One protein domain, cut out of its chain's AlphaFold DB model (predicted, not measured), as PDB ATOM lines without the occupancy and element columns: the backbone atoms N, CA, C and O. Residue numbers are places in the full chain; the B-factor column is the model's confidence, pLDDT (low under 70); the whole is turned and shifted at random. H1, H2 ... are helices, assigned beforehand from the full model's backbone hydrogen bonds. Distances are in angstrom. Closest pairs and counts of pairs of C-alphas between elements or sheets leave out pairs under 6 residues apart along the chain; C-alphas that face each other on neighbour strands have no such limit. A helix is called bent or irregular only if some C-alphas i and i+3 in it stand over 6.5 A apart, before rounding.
ATOM      1  N   PHE A   3     157.284 132.866 202.370       80.50
ATOM      2  CA  PHE A   3     156.532 133.827 203.169       80.50
ATOM      3  C   PHE A   3     156.365 135.163 202.438       80.50
ATOM      4  O   PHE A   3     155.239 135.594 202.226       80.50
ATOM      5  N   LEU A   4     157.464 135.779 201.985       84.06
ATOM      6  CA  LEU A   4     157.407 137.048 201.249       84.06
ATOM      7  C   LEU A   4     156.907 136.868 199.809       84.06
ATOM      8  O   LEU A   4     156.226 137.747 199.295       84.06
ATOM      9  N   GLY A   5     157.195 135.725 199.176       88.44
ATOM     10  CA  GLY A   5     156.771 135.445 197.798       88.44
ATOM     11  C   GLY A   5     155.253 135.319 197.615       88.44
ATOM     12  O   GLY A   5     154.760 135.532 196.513       88.44
ATOM     13  N   ASN A   6     154.516 135.018 198.688       90.69
ATOM     14  CA  ASN A   6     153.055 134.896 198.674       90.69
ATOM     15  C   ASN A   6     152.325 136.165 199.155       90.69
ATOM     16  O   ASN A   6     151.092 136.175 199.213       90.69
ATOM     17  N   VAL A   7     153.052 137.228 199.521       91.69
ATOM     18  CA  VAL A   7     152.438 138.488 199.955       91.69
ATOM     19  C   VAL A   7     151.824 139.187 198.750       91.69
ATOM     20  O   VAL A   7     152.512 139.515 197.784       91.69
ATOM     21  N   ARG A   8     150.521 139.462 198.832       92.56
ATOM     22  CA  ARG A   8     149.838 140.352 197.887       92.56
ATOM     23  C   ARG A   8     149.764 141.765 198.476       92.56
ATOM     24  O   ARG A   8     149.642 141.876 199.700       92.56
ATOM     25  N   PRO A   9     149.806 142.836 197.664       90.88
ATOM     26  CA  PRO A   9     149.764 144.216 198.159       90.88
ATOM     27  C   PRO A   9     148.604 144.491 199.120       90.88
ATOM     28  O   PRO A   9     148.785 145.159 200.135       90.88
ATOM     29  N   GLU A  10     147.437 143.899 198.868       92.38
ATOM     30  CA  GLU A  10     146.236 144.082 199.687       92.38
ATOM     31  C   GLU A  10     146.436 143.575 201.120       92.38
ATOM     32  O   GLU A  10     145.834 144.102 202.049       92.38
ATOM     33  N   MET A  11     147.308 142.582 201.324       93.06
ATOM     34  CA  MET A  11     147.632 142.074 202.660       93.06
ATOM     35  C   MET A  11     148.410 143.105 203.485       93.06
ATOM     36  O   MET A  11     148.206 143.201 204.691       93.06
ATOM     37  N   VAL A  12     149.284 143.886 202.843       89.75
ATOM     38  CA  VAL A  12     150.015 144.983 203.497       89.75
ATOM     39  C   VAL A  12     149.071 146.153 203.753       89.75
ATOM     40  O   VAL A  12     149.019 146.690 204.857       89.75
ATOM     41  N   LEU A  13     148.273 146.511 202.749       90.75
ATOM     42  CA  LEU A  13     147.302 147.598 202.836       90.75
ATOM     43  C   LEU A  13     146.204 147.336 203.882       90.75
ATOM     44  O   LEU A  13     145.674 148.282 204.454       90.75
ATOM     45  N   ALA A  14     145.909 146.073 204.203       90.06
ATOM     46  CA  ALA A  14     144.976 145.715 205.272       90.06
ATOM     47  C   ALA A  14     145.464 146.094 206.682       90.06
ATOM     48  O   ALA A  14     144.646 146.209 207.592       90.06
ATOM     49  N   VAL A  15     146.776 146.266 206.882       88.06
ATOM     50  CA  VAL A  15     147.362 146.603 208.194       88.06
ATOM     51  C   VAL A  15     148.017 147.982 208.228       88.06
ATOM     52  O   VAL A  15     148.261 148.517 209.308       88.06
ATOM     53  N   VAL A  16     148.286 148.577 207.065       89.69
ATOM     54  CA  VAL A  16     148.858 149.919 206.935       89.69
ATOM     55  C   VAL A  16     147.762 150.892 206.495       89.69
ATOM     56  O   VAL A  16     147.278 150.771 205.369       89.69
ATOM     57  N   PRO A  17     147.377 151.878 207.327       91.81
ATOM     58  CA  PRO A  17     146.473 152.944 206.904       91.81
ATOM     59  C   PRO A  17     147.023 153.660 205.665       91.81
ATOM     60  O   PRO A  17     148.188 154.057 205.636       91.81
ATOM     61  N   HIS A  18     146.195 153.811 204.636       92.88
ATOM     62  CA  HIS A  18     146.582 154.360 203.337       92.88
ATOM     63  C   HIS A  18     145.405 155.106 202.695       92.88
ATOM     64  O   HIS A  18     144.266 154.982 203.142       92.88
ATOM     65  N   GLY A  19     145.692 155.874 201.643       93.44
ATOM     66  CA  GLY A  19     144.710 156.701 200.942       93.44
ATOM     67  C   GLY A  19     144.861 158.186 201.265       93.44
ATOM     68  O   GLY A  19     145.949 158.672 201.578       93.44
ATOM     69  N   THR A  20     143.765 158.923 201.145       96.12
ATOM     70  CA  THR A  20     143.687 160.344 201.491       96.12
ATOM     71  C   THR A  20     143.792 160.555 203.007       96.12
ATOM     72  O   THR A  20     143.448 159.658 203.782       96.12
ATOM     73  N   PRO A  21     144.175 161.760 203.473       97.06
ATOM     74  CA  PRO A  21     144.207 162.070 204.905       97.06
ATOM     75  C   PRO A  21     142.891 161.758 205.638       97.06
ATOM     76  O   PRO A  21     142.910 161.275 206.767       97.06
ATOM     77  N   LYS A  22     141.742 161.948 204.970       97.50
ATOM     78  CA  LYS A  22     140.421 161.625 205.526       97.50
ATOM     79  C   LYS A  22     140.194 160.127 205.697       97.50
ATOM     80  O   LYS A  22     139.653 159.704 206.713       97.50
ATOM     81  N   GLU A  23     140.589 159.316 204.721       97.06
ATOM     82  CA  GLU A  23     140.459 157.854 204.804       97.06
ATOM     83  C   GLU A  23     141.362 157.281 205.905       97.06
ATOM     84  O   GLU A  23     140.932 156.434 206.694       97.06
ATOM     85  N   VAL A  24     142.580 157.819 206.030       96.25
ATOM     86  CA  VAL A  24     143.502 157.476 207.122       96.25
ATOM     87  C   VAL A  24     142.907 157.859 208.479       96.25
ATOM     88  O   VAL A  24     142.868 157.016 209.375       96.25
ATOM     89  N   ALA A  25     142.381 159.077 208.632       96.81
ATOM     90  CA  ALA A  25     141.755 159.525 209.876       96.81
ATOM     91  C   ALA A  25     140.557 158.646 210.279       96.81
ATOM     92  O   ALA A  25     140.463 158.241 211.436       96.81
ATOM     93  N   ASN A  26     139.691 158.272 209.329       96.44
ATOM     94  CA  ASN A  26     138.580 157.349 209.585       96.44
ATOM     95  C   ASN A  26     139.068 155.964 210.027       96.44
ATOM     96  O   ASN A  26     138.515 155.388 210.961       96.44
ATOM     97  N   THR A  27     140.134 155.444 209.413       95.88
ATOM     98  CA  THR A  27     140.741 154.172 209.834       95.88
ATOM     99  C   THR A  27     141.247 154.264 211.274       95.88
ATOM    100  O   THR A  27     140.909 153.419 212.102       95.88
ATOM    101  N   VAL A  28     141.996 155.317 211.615       95.75
ATOM    102  CA  VAL A  28     142.522 155.515 212.975       95.75
ATOM    103  C   VAL A  28     141.397 155.740 213.989       95.75
ATOM    104  O   VAL A  28     141.487 155.248 215.114       95.75
ATOM    105  N   LYS A  29     140.306 156.406 213.595       95.75
ATOM    106  CA  LYS A  29     139.111 156.581 214.428       95.75
ATOM    107  C   LYS A  29     138.526 155.241 214.873       95.75
ATOM    108  O   LYS A  29     138.163 155.123 216.038       95.75
ATOM    109  N   THR A  30     138.538 154.208 214.021       95.69
ATOM    110  CA  THR A  30     138.093 152.860 214.431       95.69
ATOM    111  C   THR A  30     138.924 152.295 215.588       95.69
ATOM    112  O   THR A  30     138.383 151.645 216.478       95.69
ATOM    113  N   TYR A  31     140.228 152.587 215.630       94.88
ATOM    114  CA  TYR A  31     141.091 152.183 216.741       94.88
ATOM    115  C   TYR A  31     140.777 152.971 218.011       94.88
ATOM    116  O   TYR A  31     140.775 152.399 219.100       94.88
ATOM    117  N   VAL A  32     140.501 154.271 217.881       95.75
ATOM    118  CA  VAL A  32     140.086 155.124 219.007       95.75
ATOM    119  C   VAL A  32     138.767 154.631 219.596       95.75
ATOM    120  O   VAL A  32     138.670 154.467 220.811       95.75
ATOM    121  N   ASP A  33     137.802 154.289 218.744       95.50
ATOM    122  CA  ASP A  33     136.514 153.714 219.151       95.50
ATOM    123  C   ASP A  33     136.667 152.348 219.825       95.50
ATOM    124  O   ASP A  33     135.912 152.010 220.734       95.50
ATOM    125  N   ALA A  34     137.695 151.589 219.442       96.00
ATOM    126  CA  ALA A  34     138.086 150.349 220.107       96.00
ATOM    127  C   ALA A  34     138.877 150.563 221.420       96.00
ATOM    128  O   ALA A  34     139.234 149.589 222.084       96.00
ATOM    129  N   GLY A  35     139.150 151.812 221.818       95.75
ATOM    130  CA  GLY A  35     139.786 152.167 223.091       95.75
ATOM    131  C   GLY A  35     141.220 152.704 222.994       95.75
ATOM    132  O   GLY A  35     141.854 152.920 224.032       95.75
ATOM    133  N   LEU A  36     141.758 152.945 221.793       94.56
ATOM    134  CA  LEU A  36     143.061 153.601 221.630       94.56
ATOM    135  C   LEU A  36     142.992 155.056 222.121       94.56
ATOM    136  O   LEU A  36     142.277 155.879 221.562       94.56
ATOM    137  N   ARG A  37     143.776 155.399 223.149       90.94
ATOM    138  CA  ARG A  37     143.713 156.735 223.778       90.94
ATOM    139  C   ARG A  37     144.689 157.756 223.196       90.94
ATOM    140  O   ARG A  37     144.413 158.947 223.245       90.94
ATOM    141  N   VAL A  38     145.839 157.304 222.694       91.69
ATOM    142  CA  VAL A  38     146.911 158.180 222.189       91.69
ATOM    143  C   VAL A  38     147.350 157.683 220.807       91.69
ATOM    144  O   VAL A  38     148.352 156.969 220.704       91.69
ATOM    145  N   PRO A  39     146.584 157.983 219.743       91.00
ATOM    146  CA  PRO A  39     146.966 157.627 218.383       91.00
ATOM    147  C   PRO A  39     148.194 158.430 217.934       91.00
ATOM    148  O   PRO A  39     148.327 159.614 218.241       91.00
ATOM    149  N   LYS A  40     149.100 157.777 217.203       89.31
ATOM    150  CA  LYS A  40     150.271 158.408 216.586       89.31
ATOM    151  C   LYS A  40     150.368 157.967 215.132       89.31
ATOM    152  O   LYS A  40     150.469 156.771 214.869       89.31
ATOM    153  N   ILE A  41     150.382 158.931 214.218       92.19
ATOM    154  CA  ILE A  41     150.631 158.692 212.798       92.19
ATOM    155  C   ILE A  41     152.130 158.896 212.565       92.19
ATOM    156  O   ILE A  41     152.660 159.979 212.791       92.19
ATOM    157  N   LEU A  42     152.843 157.830 212.192       88.38
ATOM    158  CA  LEU A  42     154.277 157.915 211.906       88.38
ATOM    159  C   LEU A  42     154.499 158.305 210.441       88.38
ATOM    160  O   LEU A  42     154.032 157.609 209.541       88.38
ATOM    161  N   ASP A  43     155.245 159.387 210.211       88.31
ATOM    162  CA  ASP A  43     155.638 159.811 208.869       88.31
ATOM    163  C   ASP A  43     156.906 159.078 208.405       88.31
ATOM    164  O   ASP A  43     157.999 159.277 208.938       88.31
ATOM    165  N   TYR A  44     156.755 158.241 207.381       85.19
ATOM    166  CA  TYR A  44     157.856 157.542 206.718       85.19
ATOM    167  C   TYR A  44     158.242 158.160 205.367       85.19
ATOM    168  O   TYR A  44     159.158 157.663 204.710       85.19
ATOM    169  N   GLY A  45     157.597 159.253 204.945       85.44
ATOM    170  CA  GLY A  45     157.802 159.853 203.625       85.44
ATOM    171  C   GLY A  45     159.234 160.322 203.385       85.44
ATOM    172  O   GLY A  45     159.752 160.178 202.282       85.44
ATOM    173  N   ALA A  46     159.932 160.781 204.427       85.94
ATOM    174  CA  ALA A  46     161.344 161.140 204.323       85.94
ATOM    175  C   ALA A  46     162.257 159.939 203.999       85.94
ATOM    176  O   ALA A  46     163.289 160.123 203.355       85.94
ATOM    177  N   MET A  47     161.874 158.711 204.379       90.44
ATOM    178  CA  MET A  47     162.624 157.499 204.015       90.44
ATOM    179  C   MET A  47     162.463 157.138 202.533       90.44
ATOM    180  O   MET A  47     163.331 156.469 201.978       90.44
ATOM    181  N   ALA A  48     161.389 157.599 201.883       86.75
ATOM    182  CA  ALA A  48     161.198 157.472 200.437       86.75
ATOM    183  C   ALA A  48     161.964 158.545 199.636       86.75
ATOM    184  O   ALA A  48     162.055 158.454 198.413       86.75
ATOM    185  N   GLY A  49     162.530 159.551 200.314       90.06
ATOM    186  CA  GLY A  49     163.326 160.621 199.721       90.06
ATOM    187  C   GLY A  49     162.798 162.022 200.034       90.06
ATOM    188  O   GLY A  49     161.645 162.221 200.415       90.06
ATOM    189  N   LEU A  50     163.663 163.025 199.844       87.81
ATOM    190  CA  LEU A  50     163.367 164.428 200.174       87.81
ATOM    191  C   LEU A  50     162.177 165.003 199.394       87.81
ATOM    192  O   LEU A  50     161.469 165.861 199.915       87.81
ATOM    193  N   GLU A  51     161.942 164.518 198.175       89.62
ATOM    194  CA  GLU A  51     160.811 164.929 197.335       89.62
ATOM    195  C   GLU A  51     159.460 164.639 198.006       89.62
ATOM    196  O   GLU A  51     158.551 165.469 197.978       89.62
ATOM    197  N   TYR A  52     159.353 163.498 198.689       86.75
ATOM    198  CA  TYR A  52     158.124 163.058 199.344       86.75
ATOM    199  C   TYR A  52     157.981 163.604 200.766       86.75
ATOM    200  O   TYR A  52     156.863 163.695 201.271       86.75
ATOM    201  N   ALA A  53     159.082 164.017 201.404       88.38
ATOM    202  CA  ALA A  53     159.098 164.453 202.801       88.38
ATOM    203  C   ALA A  53     158.096 165.584 203.084       88.38
ATOM    204  O   ALA A  53     157.305 165.500 204.020       88.38
ATOM    205  N   LYS A  54     158.079 166.631 202.248       89.25
ATOM    206  CA  LYS A  54     157.194 167.789 202.461       89.25
ATOM    207  C   LYS A  54     155.717 167.424 202.302       89.25
ATOM    208  O   LYS A  54     154.895 167.831 203.119       89.25
ATOM    209  N   ALA A  55     155.381 166.694 201.237       91.12
ATOM    210  CA  ALA A  55     154.001 166.302 200.962       91.12
ATOM    211  C   ALA A  55     153.480 165.316 202.020       91.12
ATOM    212  O   ALA A  55     152.348 165.451 202.476       91.12
ATOM    213  N   SER A  56     154.320 164.374 202.455       91.44
ATOM    214  CA  SER A  56     153.970 163.400 203.488       91.44
ATOM    215  C   SER A  56     153.699 164.069 204.834       91.44
ATOM    216  O   SER A  56     152.636 163.855 205.411       91.44
ATOM    217  N   ALA A  57     154.580 164.975 205.273       93.12
ATOM    218  CA  ALA A  57     154.377 165.735 206.505       93.12
ATOM    219  C   ALA A  57     153.064 166.541 206.477       93.12
ATOM    220  O   ALA A  57     152.314 166.544 207.451       93.12
ATOM    221  N   ALA A  58     152.743 167.176 205.342       95.19
ATOM    222  CA  ALA A  58     151.479 167.894 205.173       95.19
ATOM    223  C   ALA A  58     150.255 166.961 205.246       95.19
ATOM    224  O   ALA A  58     149.246 167.315 205.855       95.19
ATOM    225  N   ASN A  59     150.346 165.761 204.667       95.31
ATOM    226  CA  ASN A  59     149.279 164.764 204.735       95.31
ATOM    227  C   ASN A  59     149.071 164.228 206.156       95.31
ATOM    228  O   ASN A  59     147.925 164.022 206.551       95.31
ATOM    229  N   VAL A  60     150.151 164.023 206.919       95.69
ATOM    230  CA  VAL A  60     150.074 163.601 208.327       95.69
ATOM    231  C   VAL A  60     149.338 164.649 209.153       95.69
ATOM    232  O   VAL A  60     148.365 164.302 209.813       95.69
ATOM    233  N   ILE A  61     149.719 165.925 209.034       96.06
ATOM    234  CA  ILE A  61     149.044 167.029 209.737       96.06
ATOM    235  C   ILE A  61     147.551 167.060 209.381       96.06
ATOM    236  O   ILE A  61     146.703 167.075 210.268       96.06
ATOM    237  N   ALA A  62     147.211 166.982 208.091       97.50
ATOM    238  CA  ALA A  62     145.818 166.985 207.649       97.50
ATOM    239  C   ALA A  62     145.008 165.784 208.179       97.50
ATOM    240  O   ALA A  62     143.806 165.909 208.417       97.50
ATOM    241  N   ALA A  63     145.640 164.620 208.350       97.50
ATOM    242  CA  ALA A  63     144.996 163.438 208.918       97.50
ATOM    243  C   ALA A  63     144.804 163.568 210.437       97.50
ATOM    244  O   ALA A  63     143.767 163.158 210.957       97.50
ATOM    245  N   GLU A  64     145.774 164.151 211.146       96.06
ATOM    246  CA  GLU A  64     145.678 164.431 212.583       96.06
ATOM    247  C   GLU A  64     144.578 165.460 212.884       96.06
ATOM    248  O   GLU A  64     143.746 165.213 213.758       96.06
ATOM    249  N   ASP A  65     144.504 166.551 212.116       97.06
ATOM    250  CA  ASP A  65     143.443 167.562 212.231       97.06
ATOM    251  C   ASP A  65     142.049 166.954 212.012       97.06
ATOM    252  O   ASP A  65     141.109 167.198 212.775       97.06
ATOM    253  N   GLU A  66     141.908 166.117 210.981       97.12
ATOM    254  CA  GLU A  66     140.657 165.416 210.699       97.12
ATOM    255  C   GLU A  66     140.287 164.434 211.819       97.12
ATOM    256  O   GLU A  66     139.121 164.354 212.209       97.12
ATOM    257  N   LEU A  67     141.258 163.706 212.374       96.19
ATOM    258  CA  LEU A  67     141.019 162.796 213.491       96.19
ATOM    259  C   LEU A  67     140.545 163.551 214.737       96.19
ATOM    260  O   LEU A  67     139.616 163.096 215.405       96.19
ATOM    261  N   ILE A  68     141.138 164.713 215.034       95.12
ATOM    262  CA  ILE A  68     140.691 165.585 216.127       95.12
ATOM    263  C   ILE A  68     139.229 165.980 215.913       95.12
ATOM    264  O   ILE A  68     138.432 165.858 216.843       95.12
ATOM    265  N   ARG A  69     138.853 166.382 214.692       96.12
ATOM    266  CA  ARG A  69     137.467 166.721 214.343       96.12
ATOM    267  C   ARG A  69     136.512 165.543 214.561       96.12
ATOM    268  O   ARG A  69     135.504 165.701 215.240       96.12
ATOM    269  N   LEU A  70     136.858 164.355 214.060       95.25
ATOM    270  CA  LEU A  70     136.050 163.135 214.217       95.25
ATOM    271  C   LEU A  70     135.879 162.710 215.684       95.25
ATOM    272  O   LEU A  70     134.866 162.110 216.036       95.25
ATOM    273  N   CYS A  71     136.872 162.977 216.531       93.19
ATOM    274  CA  CYS A  71     136.798 162.706 217.965       93.19
ATOM    275  C   CYS A  71     136.042 163.800 218.735       93.19
ATOM    276  O   CYS A  71     135.418 163.490 219.745       93.19
ATOM    277  N   ALA A  72     136.081 165.050 218.270       87.81
ATOM    278  CA  ALA A  72     135.354 166.167 218.871       87.81
ATOM    279  C   ALA A  72     133.842 166.121 218.584       87.81
ATOM    280  O   ALA A  72     133.060 166.546 219.427       87.81
ATOM    281  N   ASP A  73     133.429 165.557 217.444       70.31
ATOM    282  CA  ASP A  73     132.012 165.355 217.088       70.31
ATOM    283  C   ASP A  73     131.307 164.297 217.972       70.31
ATOM    284  O   ASP A  73     130.089 164.130 217.903       70.31
ATOM    285  N   VAL A  74     132.052 163.585 218.829       56.53
ATOM    286  CA  VAL A  74     131.518 162.691 219.866       56.53
ATOM    287  C   VAL A  74     131.529 163.445 221.202       56.53
ATOM    288  O   VAL A  74     132.435 163.285 222.020       56.53
TER     289      VAL A  74
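Overview. This is residues 3 to 74 of the 75 residues of the protein "Luciferase family protein" of Mycobacterium bohemicum DSM 44277 (UniProt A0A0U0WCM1). One long helix, H4, has H2 packed slantwise on it and the short H3 folded back over its beginning, while an arm of residues 3 to 15, which holds the short H1, sticks out from this body. The printed part has 72 residues with four named helices, H1, H2, H3 and H4 in that order, and no named strand; the class is all helix. It is only just loose, close to compact, with a radius of gyration of the C-alphas of 13.8 A, and spans 43 by 30 by 18 A.

Along the chain. H1 is residues 9 to 13, beginning at C-alpha 9 (149.764, 144.216, 198.159), and is 6.3 A long. H2, residues 21 to 33, measures 18.2 A from first to last C-alpha. H3 is residues 45 to 48, 5.2 A long. H4, residues 50 to 72, measures 33.7 A and ends at C-alpha 72 (135.354, 166.167, 218.871); it is irregular, but only just, with C-alphas 51 and 54 6.9 A apart.

Arrangement. H1 touches no helix. H2 and H4 touch, their closest C-alphas being those of Pro 21 and Ala 63, 4.3 A apart. They run the same way at a steep tilt of 46 degrees. H3 touches H4 at residues 52 to 57 alone, with the C-alphas of Ala 46 and Ala 53 closest, 4.3 A apart. H2 and H3 are apart. The O i to N i+4 pair of H1 is within hydrogen-bond range, as are 8 of 9 in H2 and 17 of 19 in H4; H3 is too short for such a pair.

Size, cuts and confidence. The two C-alphas farthest apart, those of Gly 5 and Asp 73, are 43.4 A apart. Without residues 3 to 15, which stand free, the body spans 37 by 17 by 17 A. The printed part has no cut. The link from H2 to H3, 11 residues, is long, and that from H3 to H4, one residue, is tight. The mean pLDDT of the printed part is 91.6, and residue 74 is under 70.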